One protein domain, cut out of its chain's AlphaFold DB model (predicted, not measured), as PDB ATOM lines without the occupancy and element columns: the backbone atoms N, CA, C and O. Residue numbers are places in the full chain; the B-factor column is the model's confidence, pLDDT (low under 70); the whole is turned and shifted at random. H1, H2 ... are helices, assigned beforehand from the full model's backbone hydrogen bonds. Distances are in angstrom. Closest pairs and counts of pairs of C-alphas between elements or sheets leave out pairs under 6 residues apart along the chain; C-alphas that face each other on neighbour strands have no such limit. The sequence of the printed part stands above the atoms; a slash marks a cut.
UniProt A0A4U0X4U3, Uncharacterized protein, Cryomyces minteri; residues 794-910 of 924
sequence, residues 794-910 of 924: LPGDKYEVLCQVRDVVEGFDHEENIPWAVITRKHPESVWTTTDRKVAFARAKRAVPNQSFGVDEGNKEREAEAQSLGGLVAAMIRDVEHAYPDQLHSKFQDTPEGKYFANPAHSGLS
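This is residues 794 to 910 of the 924 residues of an uncharacterized protein of Cryomyces minteri (UniProt A0A4U0X4U3). Two helices, H1 and H5, lie side by side and run opposite ways as the core, with H3 crossing both and H2 set across H1 and touching the beginning of H3. Short H6 sits by the first residues of H1, while H4 and the long loop before it extend the model at one end and a tail without named elements, residues 890 to 910, extends it at the other. The printed part has 117 residues, with six named helices in the order H1 to H6 and no named strand; the class is all helix, and the helix packing is mostly crossed. It is only just compact, close to loose, with a radius of gyration of the C-alphas of 15.7 A, and elongated, spanning 54 by 32 by 26 A.

Find C-alpha 795 at (-35.962, -31.735, -13.888); from there H1, residues 795 to 809, runs 20.9 A to C-alpha 809 at (-50.221, -19.283, -5.056). Next come H2, residues 820 to 826, and H3, residues 834 to 847, which is 20.5 A long. Look further on for H4, residues 860 to 867, and H5, residues 869 to 883, which is 21.0 A long. H6, residues 885 to 889, ends at C-alpha 889, at (-27.370, -24.413, -14.214).

Start at H1, the hub, which touches four helices. H1 and H5 touch at a shallow tilt of 15 degrees, opposite ways; their closest C-alphas, of Val 809 and Gly 870, are 6.1 A apart. With residues 798 to 802 alone H1 touches H3, about perpendicular at 78 degrees, the closest C-alphas being those of Val 801 and Arg 837, 6.2 A apart. With residues 804 to 808 alone it touches H2, about perpendicular at 82 degrees, closest at Gln 804 and Ile 823, whose C-alphas are 6.4 A apart. With residues 795 to 796 alone it touches H6, where the closest C-alphas, of Gly 796 and Leu 888, are 6.3 A apart. H4 touches no helix; it is close to but not clearly touching H5, the closest C-alphas being those of Glu 865 and Gly 871, 5.8 A apart. In H2, H4, H5 and H6 every O i to N i+4 pair is within hydrogen-bond range; in H1 10 of 11 are, in H3 9 of 10.

The two C-alphas farthest apart, of Glu 857 and Gly 908, are 55.1 A apart. The printed part has no cut. The link from H3 to H4 is long, with 12 residues. Residues 856 to 861 and 893 to 898 stand free. The mean pLDDT of the printed part is 70.9; look for values under 70 at residues 810 to 811, 813, 849 to 867 and 886 to 910.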
ATOM      1  N   LEU A 794     -38.538 -33.818 -17.542       88.12
ATOM      2  CA  LEU A 794     -37.175 -33.464 -17.144       88.12
ATOM      3  C   LEU A 794     -37.182 -32.688 -15.805       88.12
ATOM      4  O   LEU A 794     -38.228 -32.171 -15.399       88.12
ATOM      5  N   PRO A 795     -36.044 -32.565 -15.095       83.50
ATOM      6  CA  PRO A 795     -35.962 -31.735 -13.888       83.50
ATOM      7  C   PRO A 795     -36.337 -30.268 -14.134       83.50
ATOM      8  O   PRO A 795     -37.060 -29.688 -13.330       83.50
ATOM      9  N   GLY A 796     -35.947 -29.707 -15.286       81.56
ATOM     10  CA  GLY A 796     -36.376 -28.371 -15.716       81.56
ATOM     11  C   GLY A 796     -37.895 -28.248 -15.878       81.56
ATOM     12  O   GLY A 796     -38.472 -27.269 -15.424       81.56
ATOM     13  N   ASP A 797     -38.557 -29.268 -16.429       86.00
ATOM     14  CA  ASP A 797     -40.017 -29.287 -16.606       86.00
ATOM     15  C   ASP A 797     -40.743 -29.356 -15.243       86.00
ATOM     16  O   ASP A 797     -41.787 -28.740 -15.033       86.00
ATOM     17  N   LYS A 798     -40.168 -30.095 -14.282       86.62
ATOM     18  CA  LYS A 798     -40.659 -30.178 -12.893       86.62
ATOM     19  C   LYS A 798     -40.484 -28.847 -12.157       86.62
ATOM     20  O   LYS A 798     -41.399 -28.428 -11.452       86.62
ATOM     21  N   TYR A 799     -39.343 -28.186 -12.346       87.31
ATOM     22  CA  TYR A 799     -39.058 -26.847 -11.826       87.31
ATOM     23  C   TYR A 799     -40.011 -25.791 -12.417       87.31
ATOM     24  O   TYR A 799     -40.605 -25.018 -11.666       87.31
ATOM     25  N   GLU A 800     -40.237 -25.810 -13.737       87.62
ATOM     26  CA  GLU A 800     -41.178 -24.926 -14.442       87.62
ATOM     27  C   GLU A 800     -42.585 -25.036 -13.843       87.62
ATOM     28  O   GLU A 800     -43.159 -24.033 -13.425       87.62
ATOM     29  N   VAL A 801     -43.120 -26.256 -13.711       89.12
ATOM     30  CA  VAL A 801     -44.457 -26.489 -13.136       89.12
ATOM     31  C   VAL A 801     -44.563 -25.997 -11.686       89.12
ATOM     32  O   VAL A 801     -45.621 -25.509 -11.292       89.12
ATOM     33  N   LEU A 802     -43.494 -26.077 -10.886       89.25
ATOM     34  CA  LEU A 802     -43.493 -25.535  -9.522       89.25
ATOM     35  C   LEU A 802     -43.424 -23.998  -9.497       89.25
ATOM     36  O   LEU A 802     -44.117 -23.389  -8.684       89.25
ATOM     37  N   CYS A 803     -42.680 -23.366 -10.411       87.94
ATOM     38  CA  CYS A 803     -42.703 -21.909 -10.590       87.94
ATOM     39  C   CYS A 803     -44.097 -21.418 -11.012       87.94
ATOM     40  O   CYS A 803     -44.650 -20.533 -10.368       87.94
ATOM     41  N   GLN A 804     -44.727 -22.063 -12.000       88.62
ATOM     42  CA  GLN A 804     -46.102 -21.750 -12.417       88.62
ATOM     43  C   GLN A 804     -47.125 -21.873 -11.276       88.62
ATOM     44  O   GLN A 804     -48.135 -21.175 -11.275       88.62
ATOM     45  N   VAL A 805     -46.904 -22.781 -10.315       87.69
ATOM     46  CA  VAL A 805     -47.733 -22.869  -9.105       87.69
ATOM     47  C   VAL A 805     -47.417 -21.700  -8.165       87.69
ATOM     48  O   VAL A 805     -48.347 -21.015  -7.747       87.69
ATOM     49  N   ARG A 806     -46.135 -21.425  -7.873       87.81
ATOM     50  CA  ARG A 806     -45.682 -20.305  -7.020       87.81
ATOM     51  C   ARG A 806     -46.291 -18.973  -7.467       87.81
ATOM     52  O   ARG A 806     -46.918 -18.295  -6.659       87.81
ATOM     53  N   ASP A 807     -46.195 -18.668  -8.759       82.81
ATOM     54  CA  ASP A 807     -46.557 -17.382  -9.381       82.81
ATOM     55  C   ASP A 807     -48.092 -17.158  -9.493       82.81
ATOM     56  O   ASP A 807     -48.589 -16.221 -10.138       82.81
ATOM     57  N   VAL A 808     -48.875 -18.051  -8.876       83.06
ATOM     58  CA  VAL A 808     -50.339 -17.973  -8.725       83.06
ATOM     59  C   VAL A 808     -50.799 -18.297  -7.290       83.06
ATOM     60  O   VAL A 808     -51.932 -17.986  -6.938       83.06
ATOM     61  N   VAL A 809     -49.941 -18.894  -6.454       79.00
ATOM     62  CA  VAL A 809     -50.221 -19.283  -5.056       79.00
ATOM     63  C   VAL A 809     -49.977 -18.152  -4.047       79.00
ATOM     64  O   VAL A 809     -50.402 -18.258  -2.898       79.00
ATOM     65  N   GLU A 810     -49.350 -17.050  -4.455       68.69
ATOM     66  CA  GLU A 810     -49.193 -15.854  -3.621       68.69
ATOM     67  C   GLU A 810     -50.561 -15.363  -3.089       68.69
ATOM     68  O   GLU A 810     -51.442 -14.972  -3.853       68.69
ATOM     69  N   GLY A 811     -50.758 -15.448  -1.765       64.19
ATOM     70  CA  GLY A 811     -52.030 -15.140  -1.094       64.19
ATOM     71  C   GLY A 811     -52.997 -16.318  -0.866       64.19
ATOM     72  O   GLY A 811     -54.126 -16.079  -0.442       64.19
ATOM     73  N   PHE A 812     -52.597 -17.573  -1.115       72.62
ATOM     74  CA  PHE A 812     -53.416 -18.769  -0.848       72.62
ATOM     75  C   PHE A 812     -52.876 -19.614   0.319       72.62
ATOM     76  O   PHE A 812     -51.751 -20.101   0.278       72.62
ATOM     77  N   ASP A 813     -53.713 -19.884   1.327       66.69
ATOM     78  CA  ASP A 813     -53.284 -20.587   2.549       66.69
ATOM     79  C   ASP A 813     -53.175 -22.120   2.415       66.69
ATOM     80  O   ASP A 813     -52.476 -22.764   3.202       66.69
ATOM     81  N   HIS A 814     -53.921 -22.751   1.496       73.44
ATOM     82  CA  HIS A 814     -54.191 -24.201   1.517       73.44
ATOM     83  C   HIS A 814     -54.158 -24.855   0.124       73.44
ATOM     84  O   HIS A 814     -54.695 -24.313  -0.838       73.44
ATOM     85  N   GLU A 815     -53.596 -26.070   0.035       77.31
ATOM     86  CA  GLU A 815     -53.440 -26.861  -1.208       77.31
ATOM     87  C   GLU A 815     -54.756 -27.089  -1.973       77.31
ATOM     88  O   GLU A 815     -54.765 -27.094  -3.203       77.31
ATOM     89  N   GLU A 816     -55.874 -27.243  -1.258       77.19
ATOM     90  CA  GLU A 816     -57.199 -27.444  -1.861       77.19
ATOM     91  C   GLU A 816     -57.678 -26.224  -2.672       77.19
ATOM     92  O   GLU A 816     -58.522 -26.370  -3.553       77.19
ATOM     93  N   ASN A 817     -57.098 -25.041  -2.428       79.69
ATOM     94  CA  ASN A 817     -57.463 -23.784  -3.082       79.69
ATOM     95  C   ASN A 817     -56.571 -23.431  -4.293       79.69
ATOM     96  O   ASN A 817     -56.771 -22.368  -4.878       79.69
ATOM     97  N   ILE A 818     -55.596 -24.271  -4.679       85.12
ATOM     98  CA  ILE A 818     -54.720 -23.994  -5.834       85.12
ATOM     99  C   ILE A 818     -55.579 -23.870  -7.110       85.12
ATOM    100  O   ILE A 818     -56.227 -24.847  -7.503       85.12
ATOM    101  N   PRO A 819     -55.586 -22.717  -7.810       84.31
ATOM    102  CA  PRO A 819     -56.496 -22.480  -8.928       84.31
ATOM    103  C   PRO A 819     -55.928 -23.062 -10.234       84.31
ATOM    104  O   PRO A 819     -55.484 -22.348 -11.133       84.31
ATOM    105  N   TRP A 820     -55.933 -24.391 -10.347       87.75
ATOM    106  CA  TRP A 820     -55.299 -25.138 -11.442       87.75
ATOM    107  C   TRP A 820     -55.747 -24.721 -12.852       87.75
ATOM    108  O   TRP A 820     -54.918 -24.682 -13.764       87.75
ATOM    109  N   ALA A 821     -57.021 -24.364 -13.041       83.25
ATOM    110  CA  ALA A 821     -57.522 -23.833 -14.311       83.25
ATOM    111  C   ALA A 821     -56.917 -22.454 -14.655       83.25
ATOM    112  O   ALA A 821     -56.631 -22.173 -15.819       83.25
ATOM    113  N   VAL A 822     -56.645 -21.609 -13.651       84.50
ATOM    114  CA  VAL A 822     -55.985 -20.302 -13.826       84.50
ATOM    115  C   VAL A 822     -54.502 -20.480 -14.145       84.50
ATOM    116  O   VAL A 822     -54.010 -19.826 -15.056       84.50
ATOM    117  N   ILE A 823     -53.808 -21.399 -13.464       86.06
ATOM    118  CA  ILE A 823     -52.409 -21.759 -13.764       86.06
ATOM    119  C   ILE A 823     -52.288 -22.274 -15.208       86.06
ATOM    120  O   ILE A 823     -51.408 -21.857 -15.958       86.06
ATOM    121  N   THR A 824     -53.224 -23.123 -15.636       86.88
ATOM    122  CA  THR A 824     -53.255 -23.655 -17.008       86.88
ATOM    123  C   THR A 824     -53.539 -22.551 -18.034       86.88
ATOM    124  O   THR A 824     -52.868 -22.486 -19.058       86.88
ATOM    125  N   ARG A 825     -54.460 -21.620 -17.738       84.44
ATOM    126  CA  ARG A 825     -54.798 -20.483 -18.617       84.44
ATOM    127  C   ARG A 825     -53.724 -19.387 -18.670       84.44
ATOM    128  O   ARG A 825     -53.619 -18.721 -19.694       84.44
ATOM    129  N   LYS A 826     -52.949 -19.187 -17.596       83.06
ATOM    130  CA  LYS A 826     -51.794 -18.270 -17.562       83.06
ATOM    131  C   LYS A 826     -50.613 -18.782 -18.393       83.06
ATOM    132  O   LYS A 826     -49.857 -17.956 -18.884       83.06
ATOM    133  N   HIS A 827     -50.496 -20.102 -18.551       80.56
ATOM    134  CA  HIS A 827     -49.378 -20.767 -19.227       80.56
ATOM    135  C   HIS A 827     -49.851 -21.696 -20.363       80.56
ATOM    136  O   HIS A 827     -49.741 -22.927 -20.232       80.56
ATOM    137  N   PRO A 828     -50.422 -21.138 -21.454       80.81
ATOM    138  CA  PRO A 828     -50.811 -21.886 -22.653       80.81
ATOM    139  C   PRO A 828     -49.614 -22.424 -23.458       80.81
ATOM    140  O   PRO A 828     -49.783 -23.335 -24.262       80.81
ATOM    141  N   GLU A 829     -48.413 -21.880 -23.253       78.81
ATOM    142  CA  GLU A 829     -47.155 -22.345 -23.848       78.81
ATOM    143  C   GLU A 829     -46.653 -23.672 -23.257       78.81
ATOM    144  O   GLU A 829     -45.885 -24.386 -23.901       78.81
ATOM    145  N   SER A 830     -47.084 -24.015 -22.039       81.75
ATOM    146  CA  SER A 830     -46.570 -25.175 -21.313       81.75
ATOM    147  C   SER A 830     -47.302 -26.458 -21.712       81.75
ATOM    148  O   SER A 830     -48.515 -26.590 -21.533       81.75
ATOM    149  N   VAL A 831     -46.539 -27.438 -22.208       84.81
ATOM    150  CA  VAL A 831     -47.027 -28.708 -22.791       84.81
ATOM    151  C   VAL A 831     -47.740 -29.651 -21.805       84.81
ATOM    152  O   VAL A 831     -48.235 -30.708 -22.200       84.81
ATOM    153  N   TRP A 832     -47.796 -29.296 -20.520       87.62
ATOM    154  CA  TRP A 832     -48.339 -30.124 -19.443       87.62
ATOM    155  C   TRP A 832     -49.789 -29.758 -19.121       87.62
ATOM    156  O   TRP A 832     -50.098 -28.600 -18.831       87.62
ATOM    157  N   THR A 833     -50.687 -30.747 -19.104       88.81
ATOM    158  CA  THR A 833     -52.111 -30.519 -18.802       88.81
ATOM    159  C   THR A 833     -52.345 -30.227 -17.321       88.81
ATOM    160  O   THR A 833     -51.538 -30.585 -16.457       88.81
ATOM    161  N   THR A 834     -53.528 -29.705 -16.993       88.56
ATOM    162  CA  THR A 834     -54.047 -29.551 -15.623       88.56
ATOM    163  C   THR A 834     -53.890 -30.820 -14.768       88.56
ATOM    164  O   THR A 834     -53.728 -30.732 -13.552       88.56
ATOM    165  N   THR A 835     -53.923 -32.014 -15.379       88.56
ATOM    166  CA  THR A 835     -53.755 -33.293 -14.661       88.56
ATOM    167  C   THR A 835     -52.282 -33.625 -14.416       88.56
ATOM    168  O   THR A 835     -51.936 -34.117 -13.343       88.56
ATOM    169  N   ASP A 836     -51.408 -33.327 -15.379       91.56
ATOM    170  CA  ASP A 836     -49.963 -33.543 -15.260       91.56
ATOM    171  C   ASP A 836     -49.364 -32.623 -14.192       91.56
ATOM    172  O   ASP A 836     -48.633 -33.090 -13.318       91.56
ATOM    173  N   ARG A 837     -49.759 -31.340 -14.189       91.38
ATOM    174  CA  ARG A 837     -49.328 -30.349 -13.186       91.38
ATOM    175  C   ARG A 837     -49.756 -30.761 -11.767       91.38
ATOM    176  O   ARG A 837     -48.926 -30.771 -10.857       91.38
ATOM    177  N   LYS A 838     -51.004 -31.235 -11.597       90.81
ATOM    178  CA  LYS A 838     -51.512 -31.825 -10.337       90.81
ATOM    179  C   LYS A 838     -50.685 -33.037  -9.878       90.81
ATOM    180  O   LYS A 838     -50.379 -33.155  -8.692       90.81
ATOM    181  N   VAL A 839     -50.303 -33.943 -10.787       91.75
ATOM    182  CA  VAL A 839     -49.469 -35.113 -10.444       91.75
ATOM    183  C   VAL A 839     -48.036 -34.709 -10.095       91.75
ATOM    184  O   VAL A 839     -47.492 -35.253  -9.134       91.75
ATOM    185  N   ALA A 840     -47.442 -33.756 -10.816       90.12
ATOM    186  CA  ALA A 840     -46.084 -33.279 -10.566       90.12
ATOM    187  C   ALA A 840     -45.950 -32.622  -9.187       90.12
ATOM    188  O   ALA A 840     -45.108 -33.042  -8.392       90.12
ATOM    189  N   PHE A 841     -46.847 -31.691  -8.855       91.12
ATOM    190  CA  PHE A 841     -46.912 -31.060  -7.535       91.12
ATOM    191  C   PHE A 841     -47.107 -32.092  -6.415       91.12
ATOM    192  O   PHE A 841     -46.323 -32.151  -5.468       91.12
ATOM    193  N   ALA A 842     -48.078 -33.002  -6.563       89.62
ATOM    194  CA  ALA A 842     -48.317 -34.058  -5.579       89.62
ATOM    195  C   ALA A 842     -47.150 -35.063  -5.459       89.62
ATOM    196  O   ALA A 842     -47.104 -35.843  -4.505       89.62
ATOM    197  N   ARG A 843     -46.221 -35.110  -6.421       89.25
ATOM    198  CA  ARG A 843     -44.994 -35.915  -6.350       89.25
ATOM    199  C   ARG A 843     -43.855 -35.149  -5.683       89.25
ATOM    200  O   ARG A 843     -43.270 -35.709  -4.763       89.25
ATOM    201  N   ALA A 844     -43.620 -33.890  -6.052       86.75
ATOM    202  CA  ALA A 844     -42.651 -33.016  -5.388       86.75
ATOM    203  C   ALA A 844     -42.959 -32.857  -3.885       86.75
ATOM    204  O   ALA A 844     -42.079 -33.052  -3.052       86.75
ATOM    205  N   LYS A 845     -44.239 -32.693  -3.513       86.94
ATOM    206  CA  LYS A 845     -44.696 -32.659  -2.110       86.94
ATOM    207  C   LYS A 845     -44.372 -33.931  -1.302       86.94
ATOM    208  O   LYS A 845     -44.402 -33.895  -0.078       86.94
ATOM    209  N   ARG A 846     -44.103 -35.067  -1.959       85.56
ATOM    210  CA  ARG A 846     -43.673 -36.322  -1.306       85.56
ATOM    211  C   ARG A 846     -42.159 -36.547  -1.342       85.56
ATOM    212  O   ARG A 846     -41.707 -37.496  -0.709       85.56
ATOM    213  N   ALA A 847     -41.419 -35.760  -2.124       79.94
ATOM    214  CA  ALA A 847     -39.960 -35.784  -2.152       79.94
ATOM    215  C   ALA A 847     -39.405 -34.930  -1.007       79.94
ATOM    216  O   ALA A 847     -38.631 -35.437  -0.198       79.94
ATOM    217  N   VAL A 848     -39.922 -33.702  -0.868       78.06
ATOM    218  CA  VAL A 848     -39.656 -32.812   0.270       78.06
ATOM    219  C   VAL A 848     -40.006 -33.526   1.584       78.06
ATOM    220  O   VAL A 848     -41.179 -33.851   1.804       78.06
ATOM    221  N   PRO A 849     -39.035 -33.762   2.488       68.88
ATOM    222  CA  PRO A 849     -39.323 -34.227   3.839       68.88
ATOM    223  C   PRO A 849     -40.169 -33.185   4.577       68.88
ATOM    224  O   PRO A 849     -39.978 -31.990   4.367       68.88
ATOM    225  N   ASN A 850     -41.065 -33.603   5.477       56.62
ATOM    226  CA  ASN A 850     -41.811 -32.666   6.325       56.62
ATOM    227  C   ASN A 850     -40.823 -31.773   7.099       56.62
ATOM    228  O   ASN A 850     -40.222 -32.230   8.072       56.62
ATOM    229  N   GLN A 851     -40.657 -30.518   6.672       52.88
ATOM    230  CA  GLN A 851     -39.710 -29.586   7.278       52.88
ATOM    231  C   GLN A 851     -40.233 -29.103   8.634       52.88
ATOM    232  O   GLN A 851     -40.812 -28.027   8.762       52.88
ATOM    233  N   SER A 852     -39.968 -29.892   9.675       40.75
ATOM    234  CA  SER A 852     -39.734 -29.341  11.006       40.75
ATOM    235  C   SER A 852     -38.458 -28.503  10.932       40.75
ATOM    236  O   SER A 852     -37.354 -29.024  11.116       40.75
ATOM    237  N   PHE A 853     -38.604 -27.224  10.584       45.50
ATOM    238  CA  PHE A 853     -37.518 -26.256  10.687       45.50
ATOM    239  C   PHE A 853     -36.954 -26.282  12.114       45.50
ATOM    240  O   PHE A 853     -37.707 -26.430  13.080       45.50
ATOM    241  N   GLY A 854     -35.629 -26.179  12.241       43.19
ATOM    242  CA  GLY A 854     -34.985 -26.076  13.548       43.19
ATOM    243  C   GLY A 854     -35.530 -24.860  14.292       43.19
ATOM    244  O   GLY A 854     -35.590 -23.770  13.724       43.19
ATOM    245  N   VAL A 855     -35.971 -25.059  15.535       40.75
ATOM    246  CA  VAL A 855     -36.629 -24.010  16.323       40.75
ATOM    247  C   VAL A 855     -35.579 -23.069  16.915       40.75
ATOM    248  O   VAL A 855     -35.194 -23.202  18.072       40.75
ATOM    249  N   ASP A 856     -35.139 -22.099  16.115       45.72
ATOM    250  CA  ASP A 856     -34.619 -20.834  16.636       45.72
ATOM    251  C   ASP A 856     -35.819 -19.942  16.991       45.72
ATOM    252  O   ASP A 856     -36.547 -19.478  16.112       45.72
ATOM    253  N   GLU A 857     -36.038 -19.676  18.284       52.03
ATOM    254  CA  GLU A 857     -37.244 -19.005  18.818       52.03
ATOM    255  C   GLU A 857     -37.419 -17.520  18.400       52.03
ATOM    256  O   GLU A 857     -38.289 -16.811  18.914       52.03
ATOM    257  N   GLY A 858     -36.596 -17.019  17.474       53.31
ATOM    258  CA  GLY A 858     -36.448 -15.596  17.167       53.31
ATOM    259  C   GLY A 858     -37.438 -14.987  16.165       53.31
ATOM    260  O   GLY A 858     -37.548 -13.762  16.138       53.31
ATOM    261  N   ASN A 859     -38.138 -15.760  15.317       58.19
ATOM    262  CA  ASN A 859     -38.975 -15.162  14.259       58.19
ATOM    263  C   ASN A 859     -40.211 -15.992  13.842       58.19
ATOM    264  O   ASN A 859     -40.167 -16.803  12.918       58.19
ATOM    265  N   LYS A 860     -41.349 -15.695  14.481       59.19
ATOM    266  CA  LYS A 860     -42.658 -16.332  14.226       59.19
ATOM    267  C   LYS A 860     -43.286 -15.970  12.877       59.19
ATOM    268  O   LYS A 860     -44.122 -16.719  12.383       59.19
ATOM    269  N   GLU A 861     -42.906 -14.842  12.277       58.38
ATOM    270  CA  GLU A 861     -43.430 -14.432  10.966       58.38
ATOM    271  C   GLU A 861     -42.822 -15.298   9.861       58.38
ATOM    272  O   GLU A 861     -43.557 -15.851   9.047       58.38
ATOM    273  N   ARG A 862     -41.503 -15.539   9.913       60.28
ATOM    274  CA  ARG A 862     -40.822 -16.502   9.028       60.28
ATOM    275  C   ARG A 862     -41.295 -17.938   9.240       60.28
ATOM    276  O   ARG A 862     -41.333 -18.709   8.288       60.28
ATOM    277  N   GLU A 863     -41.658 -18.309  10.468       61.19
ATOM    278  CA  GLU A 863     -42.239 -19.625  10.752       61.19
ATOM    279  C   GLU A 863     -43.608 -19.792  10.064       61.19
ATOM    280  O   GLU A 863     -43.840 -20.789   9.382       61.19
ATOM    281  N   ALA A 864     -44.485 -18.787  10.164       62.31
ATOM    282  CA  ALA A 864     -45.778 -18.774   9.480       62.31
ATOM    283  C   ALA A 864     -45.634 -18.723   7.944       62.31
ATOM    284  O   ALA A 864     -46.346 -19.428   7.231       62.31
ATOM    285  N   GLU A 865     -44.680 -17.944   7.430       64.00
ATOM    286  CA  GLU A 865     -44.337 -17.878   6.006       64.00
ATOM    287  C   GLU A 865     -43.843 -19.238   5.481       64.00
ATOM    288  O   GLU A 865     -44.312 -19.708   4.444       64.00
ATOM    289  N   ALA A 866     -42.973 -19.926   6.226       64.06
ATOM    290  CA  ALA A 866     -42.478 -21.258   5.881       64.06
ATOM    291  C   ALA A 866     -43.564 -22.350   5.958       64.06
ATOM    292  O   ALA A 866     -43.521 -23.309   5.186       64.06
ATOM    293  N   GLN A 867     -44.550 -22.198   6.850       69.62
ATOM    294  CA  GLN A 867     -45.722 -23.079   6.956       69.62
ATOM    295  C   GLN A 867     -46.823 -22.764   5.920       69.62
ATOM    296  O   GLN A 867     -47.744 -23.567   5.750       69.62
ATOM    297  N   SER A 868     -46.738 -21.634   5.210       81.12
ATOM    298  CA  SER A 868     -47.683 -21.266   4.150       81.12
ATOM    299  C   SER A 868     -47.558 -22.165   2.911       81.12
ATOM    300  O   SER A 868     -46.542 -22.827   2.682       81.12
ATOM    301  N   LEU A 869     -48.574 -22.145   2.042       80.69
ATOM    302  CA  LEU A 869     -48.513 -22.859   0.766       80.69
ATOM    303  C   LEU A 869     -47.391 -22.329  -0.144       80.69
ATOM    304  O   LEU A 869     -46.751 -23.119  -0.837       80.69
ATOM    305  N   GLY A 870     -47.112 -21.021  -0.107       82.06
ATOM    306  CA  GLY A 870     -45.983 -20.408  -0.811       82.06
ATOM    307  C   GLY A 870     -44.633 -20.906  -0.285       82.06
ATOM    308  O   GLY A 870     -43.780 -21.310  -1.075       82.06
ATOM    309  N   GLY A 871     -44.476 -20.986   1.041       81.69
ATOM    310  CA  GLY A 871     -43.298 -21.561   1.700       81.69
ATOM    311  C   GLY A 871     -43.074 -23.030   1.330       81.69
ATOM    312  O   GLY A 871     -41.957 -23.422   0.982       81.69
ATOM    313  N   LEU A 872     -44.149 -23.824   1.290       85.06
ATOM    314  CA  LEU A 872     -44.119 -25.221   0.853       85.06
ATOM    315  C   LEU A 872     -43.736 -25.371  -0.632       85.06
ATOM    316  O   LEU A 872     -42.951 -26.256  -0.973       85.06
ATOM    317  N   VAL A 873     -44.241 -24.509  -1.522       86.25
ATOM    318  CA  VAL A 873     -43.824 -24.489  -2.939       86.25
ATOM    319  C   VAL A 873     -42.348 -24.095  -3.060       86.25
ATOM    320  O   VAL A 873     -41.599 -24.760  -3.771       86.25
ATOM    321  N   ALA A 874     -41.892 -23.082  -2.322       84.75
ATOM    322  CA  ALA A 874     -40.487 -22.673  -2.295       84.75
ATOM    323  C   ALA A 874     -39.558 -23.751  -1.702       84.75
ATOM    324  O   ALA A 874     -38.383 -23.824  -2.062       84.75
ATOM    325  N   ALA A 875     -40.049 -24.613  -0.806       83.88
ATOM    326  CA  ALA A 875     -39.331 -25.811  -0.370       83.88
ATOM    327  C   ALA A 875     -39.225 -26.861  -1.493       83.88
ATOM    328  O   ALA A 875     -38.137 -27.379  -1.721       83.88
ATOM    329  N   MET A 876     -40.304 -27.119  -2.247       87.19
ATOM    330  CA  MET A 876     -40.270 -28.022  -3.414       87.19
ATOM    331  C   MET A 876     -39.345 -27.527  -4.530       87.19
ATOM    332  O   MET A 876     -38.673 -28.339  -5.160       87.19
ATOM    333  N   ILE A 877     -39.299 -26.216  -4.781       86.81
ATOM    334  CA  ILE A 877     -38.392 -25.625  -5.774       86.81
ATOM    335  C   ILE A 877     -36.935 -25.872  -5.359       86.81
ATOM    336  O   ILE A 877     -36.182 -26.451  -6.137       86.81
ATOM    337  N   ARG A 878     -36.570 -25.556  -4.107       85.44
ATOM    338  CA  ARG A 878     -35.208 -25.761  -3.577       85.44
ATOM    339  C   ARG A 878     -34.778 -27.228  -3.514       85.44
ATOM    340  O   ARG A 878     -33.606 -27.523  -3.721       85.44
ATOM    341  N   ASP A 879     -35.707 -28.150  -3.266       84.81
ATOM    342  CA  ASP A 879     -35.455 -29.597  -3.334       84.81
ATOM    343  C   ASP A 879     -35.096 -30.039  -4.766       84.81
ATOM    344  O   ASP A 879     -34.125 -30.765  -4.971       84.81
ATOM    345  N   VAL A 880     -35.803 -29.522  -5.781       83.94
ATOM    346  CA  VAL A 880     -35.492 -29.776  -7.200       83.94
ATOM    347  C   VAL A 880     -34.184 -29.095  -7.634       83.94
ATOM    348  O   VAL A 880     -33.406 -29.710  -8.361       83.94
ATOM    349  N   GLU A 881     -33.900 -27.877  -7.164       83.19
ATOM    350  CA  GLU A 881     -32.623 -27.181  -7.397       83.19
ATOM    351  C   GLU A 881     -31.434 -27.967  -6.823       83.19
ATOM    352  O   GLU A 881     -30.458 -28.219  -7.528       83.19
ATOM    353  N   HIS A 882     -31.535 -28.415  -5.567       81.81
ATOM    354  CA  HIS A 882     -30.483 -29.166  -4.879       81.81
ATOM    355  C   HIS A 882     -30.321 -30.603  -5.408       81.81
ATOM    356  O   HIS A 882     -29.223 -31.155  -5.372       81.81
ATOM    357  N   ALA A 883     -31.390 -31.230  -5.907       80.75
ATOM    358  CA  ALA A 883     -31.326 -32.575  -6.480       80.75
ATOM    359  C   ALA A 883     -30.754 -32.615  -7.913       80.75
ATOM    360  O   ALA A 883     -30.293 -33.671  -8.344       80.75
ATOM    361  N   TYR A 884     -30.783 -31.497  -8.654       80.56
ATOM    362  CA  TYR A 884     -30.363 -31.433 -10.062       80.56
ATOM    363  C   TYR A 884     -29.551 -30.162 -10.410       80.56
ATOM    364  O   TYR A 884     -29.849 -29.522 -11.426       80.56
ATOM    365  N   PRO A 885     -28.521 -29.782  -9.624       72.44
ATOM    366  CA  PRO A 885     -27.862 -28.478  -9.739       72.44
ATOM    367  C   PRO A 885     -27.285 -28.230 -11.137       72.44
ATOM    368  O   PRO A 885     -27.607 -27.213 -11.751       72.44
ATOM    369  N   ASP A 886     -26.519 -29.178 -11.683       68.50
ATOM    370  CA  ASP A 886     -25.844 -29.031 -12.983       68.50
ATOM    371  C   ASP A 886     -26.837 -28.989 -14.156       68.50
ATOM    372  O   ASP A 886     -26.679 -28.220 -15.105       68.50
ATOM    373  N   GLN A 887     -27.907 -29.789 -14.073       68.44
ATOM    374  CA  GLN A 887     -28.924 -29.908 -15.128       68.44
ATOM    375  C   GLN A 887     -29.843 -28.681 -15.206       68.44
ATOM    376  O   GLN A 887     -30.498 -28.466 -16.227       68.44
ATOM    377  N   LEU A 888     -29.888 -27.879 -14.139       63.00
ATOM    378  CA  LEU A 888     -30.575 -26.591 -14.101       63.00
ATOM    379  C   LEU A 888     -29.606 -25.445 -14.436       63.00
ATOM    380  O   LEU A 888     -29.939 -24.616 -15.280       63.00
ATOM    381  N   HIS A 889     -28.382 -25.433 -13.891       53.19
ATOM    382  CA  HIS A 889     -27.370 -24.413 -14.214       53.19
ATOM    383  C   HIS A 889     -27.004 -24.387 -15.705       53.19
ATOM    384  O   HIS A 889     -26.896 -23.305 -16.282       53.19
ATOM    385  N   SER A 890     -26.936 -25.548 -16.366       49.56
ATOM    386  CA  SER A 890     -26.731 -25.643 -17.821       49.56
ATOM    387  C   SER A 890     -27.855 -25.004 -18.660       49.56
ATOM    388  O   SER A 890     -27.674 -24.840 -19.863       49.56
ATOM    389  N   LYS A 891     -29.004 -24.642 -18.067       48.97
ATOM    390  CA  LYS A 891     -30.074 -23.859 -18.715       48.97
ATOM    391  C   LYS A 891     -30.063 -22.365 -18.351       48.97
ATOM    392  O   LYS A 891     -30.818 -21.616 -18.958       48.97
ATOM    393  N   PHE A 892     -29.241 -21.926 -17.394       48.19
ATOM    394  CA  PHE A 892     -29.206 -20.534 -16.918       48.19
ATOM    395  C   PHE A 892     -28.078 -19.674 -17.511       48.19
ATOM    396  O   PHE A 892     -28.118 -18.459 -17.341       48.19
ATOM    397  N   GLN A 893     -27.086 -20.264 -18.188       42.09
ATOM    398  CA  GLN A 893     -25.942 -19.514 -18.734       42.09
ATOM    399  C   GLN A 893     -26.055 -19.185 -20.237       42.09
ATOM    400  O   GLN A 893     -25.539 -18.152 -20.652       42.09
ATOM    401  N   ASP A 894     -26.802 -19.971 -21.025       44.78
ATOM    402  CA  ASP A 894     -26.933 -19.803 -22.484       44.78
ATOM    403  C   ASP A 894     -28.389 -19.573 -22.951       44.78
ATOM    404  O   ASP A 894     -29.002 -20.432 -23.589       44.78
ATOM    405  N   THR A 895     -28.981 -18.405 -22.659       40.34
ATOM    406  CA  THR A 895     -30.038 -17.792 -23.510       40.34
ATOM    407  C   THR A 895     -30.348 -16.334 -23.110       40.34
ATOM    408  O   THR A 895     -30.823 -16.106 -22.001       40.34
ATOM    409  N   PRO A 896     -30.185 -15.334 -24.005       40.41
ATOM    410  CA  PRO A 896     -30.619 -13.950 -23.745       40.41
ATOM    411  C   PRO A 896     -32.139 -13.712 -23.834       40.41
ATOM    412  O   PRO A 896     -32.618 -12.650 -23.446       40.41
ATOM    413  N   GLU A 897     -32.907 -14.676 -24.352       38.72
ATOM    414  CA  GLU A 897     -34.373 -14.636 -24.409       38.72
ATOM    415  C   GLU A 897     -34.967 -15.835 -23.660       38.72
ATOM    416  O   GLU A 897     -34.603 -16.977 -23.936       38.72
ATOM    417  N   GLY A 898     -35.919 -15.588 -22.752       40.75
ATOM    418  CA  GLY A 898     -36.528 -16.601 -21.879       40.75
ATOM    419  C   GLY A 898     -37.453 -17.599 -22.587       40.75
ATOM    420  O   GLY A 898     -38.660 -17.598 -22.357       40.75
ATOM    421  N   LYS A 899     -36.893 -18.465 -23.436       39.38
ATOM    422  CA  LYS A 899     -37.572 -19.590 -24.100       39.38
ATOM    423  C   LYS A 899     -36.916 -20.898 -23.668       39.38
ATOM    424  O   LYS A 899     -36.049 -21.435 -24.354       39.38
ATOM    425  N   TYR A 900     -37.334 -21.417 -22.515       45.53
ATOM    426  CA  TYR A 900     -36.839 -22.695 -22.008       45.53
ATOM    427  C   TYR A 900     -37.185 -23.825 -22.985       45.53
ATOM    428  O   TYR A 900     -38.350 -24.172 -23.166       45.53
ATOM    429  N   PHE A 901     -36.169 -24.422 -23.612       38.47
ATOM    430  CA  PHE A 901     -36.380 -25.526 -24.546       38.47
ATOM    431  C   PHE A 901     -36.985 -26.741 -23.828       38.47
ATOM    432  O   PHE A 901     -36.338 -27.373 -22.982       38.47
ATOM    433  N   ALA A 902     -38.229 -27.058 -24.190       41.50
ATOM    434  CA  ALA A 902     -38.887 -28.320 -23.875       41.50
ATOM    435  C   ALA A 902     -38.210 -29.488 -24.619       41.50
ATOM    436  O   ALA A 902     -37.491 -29.290 -25.601       41.50
ATOM    437  N   ASN A 903     -38.451 -30.715 -24.155       40.41
ATOM    438  CA  ASN A 903     -37.812 -31.923 -24.679       40.41
ATOM    439  C   ASN A 903     -37.977 -32.064 -26.220       40.41
ATOM    440  O   ASN A 903     -39.108 -32.233 -26.694       40.41
ATOM    441  N   PRO A 904     -36.883 -32.064 -27.016       39.88
ATOM    442  CA  PRO A 904     -36.955 -32.106 -28.479       39.88
ATOM    443  C   PRO A 904     -37.552 -33.408 -29.033       39.88
ATOM    444  O   PRO A 904     -37.986 -33.431 -30.181       39.88
ATOM    445  N   ALA A 905     -37.682 -34.470 -28.229       40.41
ATOM    446  CA  ALA A 905     -38.423 -35.671 -28.620       40.41
ATOM    447  C   ALA A 905     -39.920 -35.408 -28.907       40.41
ATOM    448  O   ALA A 905     -40.562 -36.216 -29.578       40.41
ATOM    449  N   HIS A 906     -40.486 -34.288 -28.432       43.50
ATOM    450  CA  HIS A 906     -41.890 -33.926 -28.656       43.50
ATOM    451  C   HIS A 906     -42.129 -32.880 -29.758       43.50
ATOM    452  O   HIS A 906     -43.257 -32.791 -30.250       43.50
ATOM    453  N   SER A 907     -41.113 -32.141 -30.221       40.91
ATOM    454  CA  SER A 907     -41.297 -31.164 -31.311       40.91
ATOM    455  C   SER A 907     -41.685 -31.839 -32.635       40.91
ATOM    456  O   SER A 907     -42.517 -31.311 -33.375       40.91
ATOM    457  N   GLY A 908     -41.201 -33.064 -32.875       32.06
ATOM    458  CA  GLY A 908     -41.561 -33.909 -34.022       32.06
ATOM    459  C   GLY A 908     -43.015 -34.415 -34.059       32.06
ATOM    460  O   GLY A 908     -43.396 -35.080 -35.020       32.06
ATOM    461  N   LEU A 909     -43.843 -34.114 -33.049       35.75
ATOM    462  CA  LEU A 909     -45.279 -34.451 -33.013       35.75
ATOM    463  C   LEU A 909     -46.204 -33.218 -33.119       35.75
ATOM    464  O   LEU A 909     -47.430 -33.359 -33.065       35.75
ATOM    465  N   SER A 910     -45.637 -32.022 -33.298       36.56
ATOM    466  CA  SER A 910     -46.346 -30.735 -33.214       36.56
ATOM    467  C   SER A 910     -47.387 -30.468 -34.315       36.56
ATOM    468  O   SER A 910     -48.278 -29.653 -34.106       36.56
TER     469      SER A 910